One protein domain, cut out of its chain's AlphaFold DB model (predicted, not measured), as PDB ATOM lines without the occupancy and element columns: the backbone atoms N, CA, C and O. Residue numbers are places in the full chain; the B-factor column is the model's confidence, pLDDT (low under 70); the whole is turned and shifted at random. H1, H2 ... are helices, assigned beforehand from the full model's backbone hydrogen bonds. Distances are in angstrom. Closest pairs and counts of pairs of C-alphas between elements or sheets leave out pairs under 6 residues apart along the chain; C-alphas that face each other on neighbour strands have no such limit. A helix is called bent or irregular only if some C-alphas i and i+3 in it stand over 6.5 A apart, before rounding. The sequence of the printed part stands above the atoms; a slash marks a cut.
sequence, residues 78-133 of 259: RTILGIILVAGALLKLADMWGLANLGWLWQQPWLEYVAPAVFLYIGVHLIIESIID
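Overview. This is residues 78 to 133 of the 259 residues of an uncharacterized protein of Bacteroidales bacterium KHT7 (UniProt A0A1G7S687). Two long helices, H1 and H3, make the two arms of an open U that do not come together; the bend at one end holds the short helix H2, and H3 runs back from it roughly against the course of H1. Residues 107 to 118 and 127 to 133 stand free. The printed part has 56 residues with three named helices, in the order H1, H2, H3, and no named strand; the class is all helix. It is loose, with a radius of gyration of the C-alphas of 13.9 A, and elongated, spanning 43 by 23 by 14 A.

Along the chain. H1 covers residues 78 to 96 and is 27.5 A long from first to last C-alpha, beginning with C-alpha 78 at (75.108, 8.006, 13.496). H2 is residues 103 to 106, 5.2 A long. H3, residues 109 to 132, is the longest helix at 35.6 A; C-alpha 109 is at (84.518, 12.771, 39.505) and C-alpha 132 at (81.932, 19.615, 4.710). H3 is neither bent nor irregular, but only just: C-alphas 113 and 116 are 6.0 A apart.

Arrangement. H1 and H2 are close but not clearly touching; their closest C-alphas, those of Asp 95 and Gly 103, are 7.6 A apart. H2 and H3 meet only through their link, which is tight, with 2 residues. H1 and H3 are apart. In H1 every O i to N i+4 pair is within hydrogen-bond range, and in H3 17 of 20 are; H2 is too short for such a pair, but its one O i to N i+3 pair is within range.

Size, cuts and confidence. The two C-alphas farthest apart, those of Gly 98 and Ile 132, are 43.1 A apart. The printed part has no cut. The link from H1 to H2, 6 residues, is short, and no link is long. The mean pLDDT of the printed part is 81.1, and residues 103 and 133 are under 70.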
ATOM      1  N   ARG A  78      75.773   6.775  13.056       73.12
ATOM      2  CA  ARG A  78      75.108   8.006  13.496       73.12
ATOM      3  C   ARG A  78      73.823   7.749  14.306       73.12
ATOM      4  O   ARG A  78      73.636   8.377  15.344       73.12
ATOM      5  N   THR A  79      72.958   6.812  13.897       74.56
ATOM      6  CA  THR A  79      71.730   6.479  14.649       74.56
ATOM      7  C   THR A  79      72.025   5.689  15.918       74.56
ATOM      8  O   THR A  79      71.364   5.909  16.929       74.56
ATOM      9  N   ILE A  80      73.056   4.840  15.914       80.38
ATOM     10  CA  ILE A  80      73.521   4.136  17.121       80.38
ATOM     11  C   ILE A  80      73.974   5.141  18.186       80.38
ATOM     12  O   ILE A  80      73.530   5.069  19.330       80.38
ATOM     13  N   LEU A  81      74.816   6.106  17.799       76.62
ATOM     14  CA  LEU A  81      75.294   7.161  18.697       76.62
ATOM     15  C   LEU A  81      74.134   7.996  19.260       76.62
ATOM     16  O   LEU A  81      74.105   8.267  20.458       76.62
ATOM     17  N   GLY A  82      73.153   8.339  18.418       78.00
ATOM     18  CA  GLY A  82      71.956   9.065  18.847       78.00
ATOM     19  C   GLY A  82      71.130   8.300  19.885       78.00
ATOM     20  O   GLY A  82      70.772   8.860  20.920       78.00
ATOM     21  N   ILE A  83      70.881   7.007  19.659       84.38
ATOM     22  CA  ILE A  83      70.107   6.165  20.586       84.38
ATOM     23  C   ILE A  83      70.814   6.040  21.942       84.38
ATOM     24  O   ILE A  83      70.161   6.139  22.979       84.38
ATOM     25  N   ILE A  84      72.142   5.877  21.954       84.75
ATOM     26  CA  ILE A  84      72.927   5.788  23.197       84.75
ATOM     27  C   ILE A  84      72.835   7.091  24.001       84.75
ATOM     28  O   ILE A  84      72.662   7.047  25.219       84.75
ATOM     29  N   LEU A  85      72.910   8.248  23.335       83.94
ATOM     30  CA  LEU A  85      72.830   9.555  23.990       83.94
ATOM     31  C   LEU A  85      71.441   9.786  24.607       83.94
ATOM     32  O   LEU A  85      71.345  10.191  25.767       83.94
ATOM     33  N   VAL A  86      70.370   9.452  23.879       85.69
ATOM     34  CA  VAL A  86      68.986   9.540  24.382       85.69
ATOM     35  C   VAL A  86      68.756   8.585  25.557       85.69
ATOM     36  O   VAL A  86      68.187   8.987  26.570       85.69
ATOM     37  N   ALA A  87      69.239   7.344  25.466       87.56
ATOM     38  CA  ALA A  87      69.129   6.372  26.551       87.56
ATOM     39  C   ALA A  87      69.876   6.830  27.814       87.56
ATOM     40  O   ALA A  87      69.335   6.726  28.912       87.56
ATOM     41  N   GLY A  88      71.081   7.394  27.670       83.88
ATOM     42  CA  GLY A  88      71.843   7.961  28.786       83.88
ATOM     43  C   GLY A  88      71.133   9.143  29.456       83.88
ATOM     44  O   GLY A  88      71.098   9.219  30.685       83.88
ATOM     45  N   ALA A  89      70.511  10.026  28.668       83.56
ATOM     46  CA  ALA A  89      69.724  11.145  29.185       83.56
ATOM     47  C   ALA A  89      68.477  10.671  29.954       83.56
ATOM     48  O   ALA A  89      68.224  11.135  31.066       83.56
ATOM     49  N   LEU A  90      67.735   9.701  29.409       87.62
ATOM     50  CA  LEU A  90      66.578   9.099  30.082       87.62
ATOM     51  C   LEU A  90      66.973   8.384  31.375       87.62
ATOM     52  O   LEU A  90      66.280   8.508  32.382       87.62
ATOM     53  N   LEU A  91      68.106   7.681  31.370       84.62
ATOM     54  CA  LEU A  91      68.628   7.009  32.554       84.62
ATOM     55  C   LEU A  91      68.975   8.015  33.663       84.62
ATOM     56  O   LEU A  91      68.725   7.741  34.837       84.62
ATOM     57  N   LYS A  92      69.497   9.200  33.306       83.38
ATOM     58  CA  LYS A  92      69.742  10.265  34.284       83.38
ATOM     59  C   LYS A  92      68.448  10.843  34.848       83.38
ATOM     60  O   LYS A  92      68.362  11.077  36.049       83.38
ATOM     61  N   LEU A  93      67.443  11.051  34.000       85.62
ATOM     62  CA  LEU A  93      66.129  11.531  34.434       85.62
ATOM     63  C   LEU A  93      65.437  10.527  35.369       85.62
ATOM     64  O   LEU A  93      64.857  10.932  36.372       85.62
ATOM     65  N   ALA A  94      65.555   9.224  35.098       84.69
ATOM     66  CA  ALA A  94      65.018   8.173  35.963       84.69
ATOM     67  C   ALA A  94      65.694   8.140  37.347       84.69
ATOM     68  O   ALA A  94      65.015   7.948  38.357       84.69
ATOM     69  N   ASP A  95      67.009   8.369  37.398       81.62
ATOM     70  CA  ASP A  95      67.773   8.534  38.643       81.62
ATOM     71  C   ASP A  95      67.314   9.781  39.422       81.62
ATOM     72  O   ASP A  95      67.070   9.708  40.623       81.62
ATOM     73  N   MET A  96      67.074  10.905  38.733       81.06
ATOM     74  CA  MET A  96      66.536  12.130  39.350       81.06
ATOM     75  C   MET A  96      65.113  11.964  39.898       81.06
ATOM     76  O   MET A  96      64.768  12.586  40.900       81.06
ATOM     77  N   TRP A  97      64.284  11.134  39.265       86.06
ATOM     78  CA  TRP A  97      62.945  10.788  39.751       86.06
ATOM     79  C   TRP A  97      62.941   9.712  40.846       86.06
ATOM     80  O   TRP A  97      61.875   9.362  41.345       86.06
ATOM     81  N   GLY A  98      64.107   9.186  41.238       83.19
ATOM     82  CA  GLY A  98      64.220   8.170  42.287       83.19
ATOM     83  C   GLY A  98      63.706   6.783  41.883       83.19
ATOM     84  O   GLY A  98      63.548   5.920  42.742       83.19
ATOM     85  N   LEU A  99      63.460   6.548  40.588       78.69
ATOM     86  CA  LEU A  99      63.032   5.249  40.044       78.69
ATOM     87  C   LEU A  99      64.182   4.236  39.992       78.69
ATOM     88  O   LEU A  99      63.954   3.028  40.006       78.69
ATOM     89  N   ALA A 100      65.420   4.724  39.926       73.69
ATOM     90  CA  ALA A 100      66.626   3.916  39.931       73.69
ATOM     91  C   ALA A 100      67.684   4.595  40.805       73.69
ATOM     92  O   ALA A 100      67.910   5.790  40.673       73.69
ATOM     93  N   ASN A 101      68.347   3.842  41.685       74.44
ATOM     94  CA  ASN A 101      69.469   4.359  42.468       74.44
ATOM     95  C   ASN A 101      70.778   4.084  41.713       74.44
ATOM     96  O   ASN A 101      71.452   3.076  41.938       74.44
ATOM     97  N   LEU A 102      71.103   4.954  40.757       74.62
ATOM     98  CA  LEU A 102      72.297   4.864  39.909       74.62
ATOM     99  C   LEU A 102      73.398   5.823  40.381       74.62
ATOM    100  O   LEU A 102      74.310   6.145  39.618       74.62
ATOM    101  N   GLY A 103      73.359   6.239  41.651       68.69
ATOM    102  CA  GLY A 103      74.334   7.161  42.236       68.69
ATOM    103  C   GLY A 103      75.786   6.725  42.014       68.69
ATOM    104  O   GLY A 103      76.624   7.554  41.678       68.69
ATOM    105  N   TRP A 104      76.064   5.416  42.062       77.19
ATOM    106  CA  TRP A 104      77.401   4.852  41.826       77.19
ATOM    107  C   TRP A 104      77.993   5.194  40.446       77.19
ATOM    108  O   TRP A 104      79.211   5.340  40.313       77.19
ATOM    109  N   LEU A 105      77.143   5.325  39.423       74.50
ATOM    110  CA  LEU A 105      77.534   5.634  38.049       74.50
ATOM    111  C   LEU A 105      77.726   7.143  37.857       74.50
ATOM    112  O   LEU A 105      78.662   7.568  37.183       74.50
ATOM    113  N   TRP A 106      76.851   7.947  38.469       72.19
ATOM    114  CA  TRP A 106      76.810   9.400  38.286       72.19
ATOM    115  C   TRP A 106      77.732  10.185  39.232       72.19
ATOM    116  O   TRP A 106      78.067  11.319  38.918       72.19
ATOM    117  N   GLN A 107      78.177   9.603  40.351       77.19
ATOM    118  CA  GLN A 107      79.075  10.238  41.339       77.19
ATOM    119  C   GLN A 107      80.565  10.144  40.973       77.19
ATOM    120  O   GLN A 107      81.442  10.378  41.803       77.19
ATOM    121  N   GLN A 108      80.879   9.762  39.739       81.06
ATOM    122  CA  GLN A 108      82.259   9.618  39.312       81.06
ATOM    123  C   GLN A 108      82.865  10.997  38.987       81.06
ATOM    124  O   GLN A 108      82.372  11.668  38.081       81.06
ATOM    125  N   PRO A 109      83.973  11.412  39.632       79.06
ATOM    126  CA  PRO A 109      84.518  12.771  39.505       79.06
ATOM    127  C   PRO A 109      85.002  13.107  38.090       79.06
ATOM    128  O   PRO A 109      85.092  14.268  37.716       79.06
ATOM    129  N   TRP A 110      85.306  12.099  37.270       81.06
ATOM    130  CA  TRP A 110      85.688  12.306  35.875       81.06
ATOM    131  C   TRP A 110      84.487  12.608  34.974       81.06
ATOM    132  O   TRP A 110      84.669  13.236  33.934       81.06
ATOM    133  N   LEU A 111      83.272  12.198  35.348       81.31
ATOM    134  CA  LEU A 111      82.080  12.380  34.522       81.31
ATOM    135  C   LEU A 111      81.715  13.866  34.389       81.31
ATOM    136  O   LEU A 111      81.333  14.293  33.305       81.31
ATOM    137  N   GLU A 112      81.926  14.661  35.439       80.00
ATOM    138  CA  GLU A 112      81.663  16.109  35.444       80.00
ATOM    139  C   GLU A 112      82.544  16.887  34.454       80.00
ATOM    140  O   GLU A 112      82.079  17.846  33.845       80.00
ATOM    141  N   TYR A 113      83.792  16.456  34.242       85.69
ATOM    142  CA  TYR A 113      84.729  17.121  33.324       85.69
ATOM    143  C   TYR A 113      84.728  16.504  31.924       85.69
ATOM    144  O   TYR A 113      84.836  17.210  30.918       85.69
ATOM    145  N   VAL A 114      84.599  15.178  31.838       86.06
ATOM    146  CA  VAL A 114      84.621  14.452  30.565       86.06
ATOM    147  C   VAL A 114      83.302  14.628  29.820       86.06
ATOM    148  O   VAL A 114      83.333  14.760  28.600       86.06
ATOM    149  N   ALA A 115      82.151  14.683  30.503       83.12
ATOM    150  CA  ALA A 115      80.863  14.810  29.819       83.12
ATOM    151  C   ALA A 115      80.737  16.115  29.008       83.12
ATOM    152  O   ALA A 115      80.397  16.011  27.829       83.12
ATOM    153  N   PRO A 116      81.080  17.313  29.534       86.56
ATOM    154  CA  PRO A 116      81.079  18.543  28.740       86.56
ATOM    155  C   PRO A 116      82.055  18.494  27.560       86.56
ATOM    156  O   PRO A 116      81.708  18.922  26.463       86.56
ATOM    157  N   ALA A 117      83.253  17.930  27.753       89.50
ATOM    158  CA  ALA A 117      84.252  17.809  26.691       89.50
ATOM    159  C   ALA A 117      83.799  16.857  25.570       89.50
ATOM    160  O   ALA A 117      83.971  17.161  24.391       89.50
ATOM    161  N   VAL A 118      83.178  15.728  25.926       88.44
ATOM    162  CA  VAL A 118      82.606  14.772  24.969       88.44
ATOM    163  C   VAL A 118      81.406  15.382  24.246       88.44
ATOM    164  O   VAL A 118      81.326  15.262  23.028       88.44
ATOM    165  N   PHE A 119      80.513  16.089  24.948       86.69
ATOM    166  CA  PHE A 119      79.393  16.802  24.322       86.69
ATOM    167  C   PHE A 119      79.869  17.876  23.343       86.69
ATOM    168  O   PHE A 119      79.352  17.955  22.231       86.69
ATOM    169  N   LEU A 120      80.875  18.663  23.729       92.00
ATOM    170  CA  LEU A 120      81.485  19.666  22.861       92.00
ATOM    171  C   LEU A 120      82.117  19.010  21.632       92.00
ATOM    172  O   LEU A 120      81.873  19.455  20.516       92.00
ATOM    173  N   TYR A 121      82.881  17.931  21.816       91.69
ATOM    174  CA  TYR A 121      83.499  17.201  20.712       91.69
ATOM    175  C   TYR A 121      82.452  16.631  19.749       91.69
ATOM    176  O   TYR A 121      82.571  16.832  18.545       91.69
ATOM    177  N   ILE A 122      81.406  15.972  20.261       87.81
ATOM    178  CA  ILE A 122      80.307  15.433  19.448       87.81
ATOM    179  C   ILE A 122      79.584  16.566  18.714       87.81
ATOM    180  O   ILE A 122      79.350  16.455  17.514       87.81
ATOM    181  N   GLY A 123      79.268  17.664  19.402       85.25
ATOM    182  CA  GLY A 123      78.593  18.818  18.810       85.25
ATOM    183  C   GLY A 123      79.408  19.454  17.685       85.25
ATOM    184  O   GLY A 123      78.902  19.650  16.583       85.25
ATOM    185  N   VAL A 124      80.696  19.708  17.928       90.38
ATOM    186  CA  VAL A 124      81.619  20.249  16.922       90.38
ATOM    187  C   VAL A 124      81.783  19.276  15.758       90.38
ATOM    188  O   VAL A 124      81.731  19.692  14.605       90.38
ATOM    189  N   HIS A 125      81.925  17.980  16.033       85.19
ATOM    190  CA  HIS A 125      82.060  16.960  15.000       85.19
ATOM    191  C   HIS A 125      80.819  16.887  14.098       85.19
ATOM    192  O   HIS A 125      80.968  16.874  12.880       85.19
ATOM    193  N   LEU A 126      79.607  16.941  14.668       83.44
ATOM    194  CA  LEU A 126      78.356  16.971  13.901       83.44
ATOM    195  C   LEU A 126      78.257  18.203  12.992       83.44
ATOM    196  O   LEU A 126      77.849  18.078  11.838       83.44
ATOM    197  N   ILE A 127      78.653  19.381  13.483       82.94
ATOM    198  CA  ILE A 127      78.627  20.621  12.695       82.94
ATOM    199  C   ILE A 127      79.669  20.575  11.573       82.94
ATOM    200  O   ILE A 127      79.358  20.912  10.435       82.94
ATOM    201  N   ILE A 128      80.896  20.135  11.867       82.75
ATOM    202  CA  ILE A 128      81.969  20.042  10.870       82.75
ATOM    203  C   ILE A 128      81.601  19.037   9.776       82.75
ATOM    204  O   ILE A 128      81.758  19.350   8.596       82.75
ATOM    205  N   GLU A 129      81.074  17.863  10.141       76.06
ATOM    206  CA  GLU A 129      80.568  16.905   9.155       76.06
ATOM    207  C   GLU A 129      79.447  17.524   8.317       76.06
ATOM    208  O   GLU A 129      79.487  17.418   7.097       76.06
ATOM    209  N   SER A 130      78.505  18.245   8.930       70.69
ATOM    210  CA  SER A 130      77.409  18.897   8.205       70.69
ATOM    211  C   SER A 130      77.860  20.014   7.256       70.69
ATOM    212  O   SER A 130      77.164  20.280   6.282       70.69
ATOM    213  N   ILE A 131      78.965  20.707   7.542       71.38
ATOM    214  CA  ILE A 131      79.465  21.807   6.701       71.38
ATOM    215  C   ILE A 131      80.298  21.276   5.525       71.38
ATOM    216  O   ILE A 131      80.307  21.879   4.451       71.38
ATOM    217  N   ILE A 132      81.027  20.176   5.723       70.56
ATOM    218  CA  ILE A 132      81.932  19.615   4.710       70.56
ATOM    219  C   ILE A 132      81.192  18.637   3.785       70.56
ATOM    220  O   ILE A 132      81.505  18.555   2.597       70.56
ATOM    221  N   ASP A 133      80.200  17.917   4.308       60.03
ATOM    222  CA  ASP A 133      79.412  16.930   3.577       60.03
ATOM    223  C   ASP A 133      78.225  17.628   2.878       60.03
ATOM    224  O   ASP A 133      77.175  17.847   3.477       60.03
TER     225      ASP A 133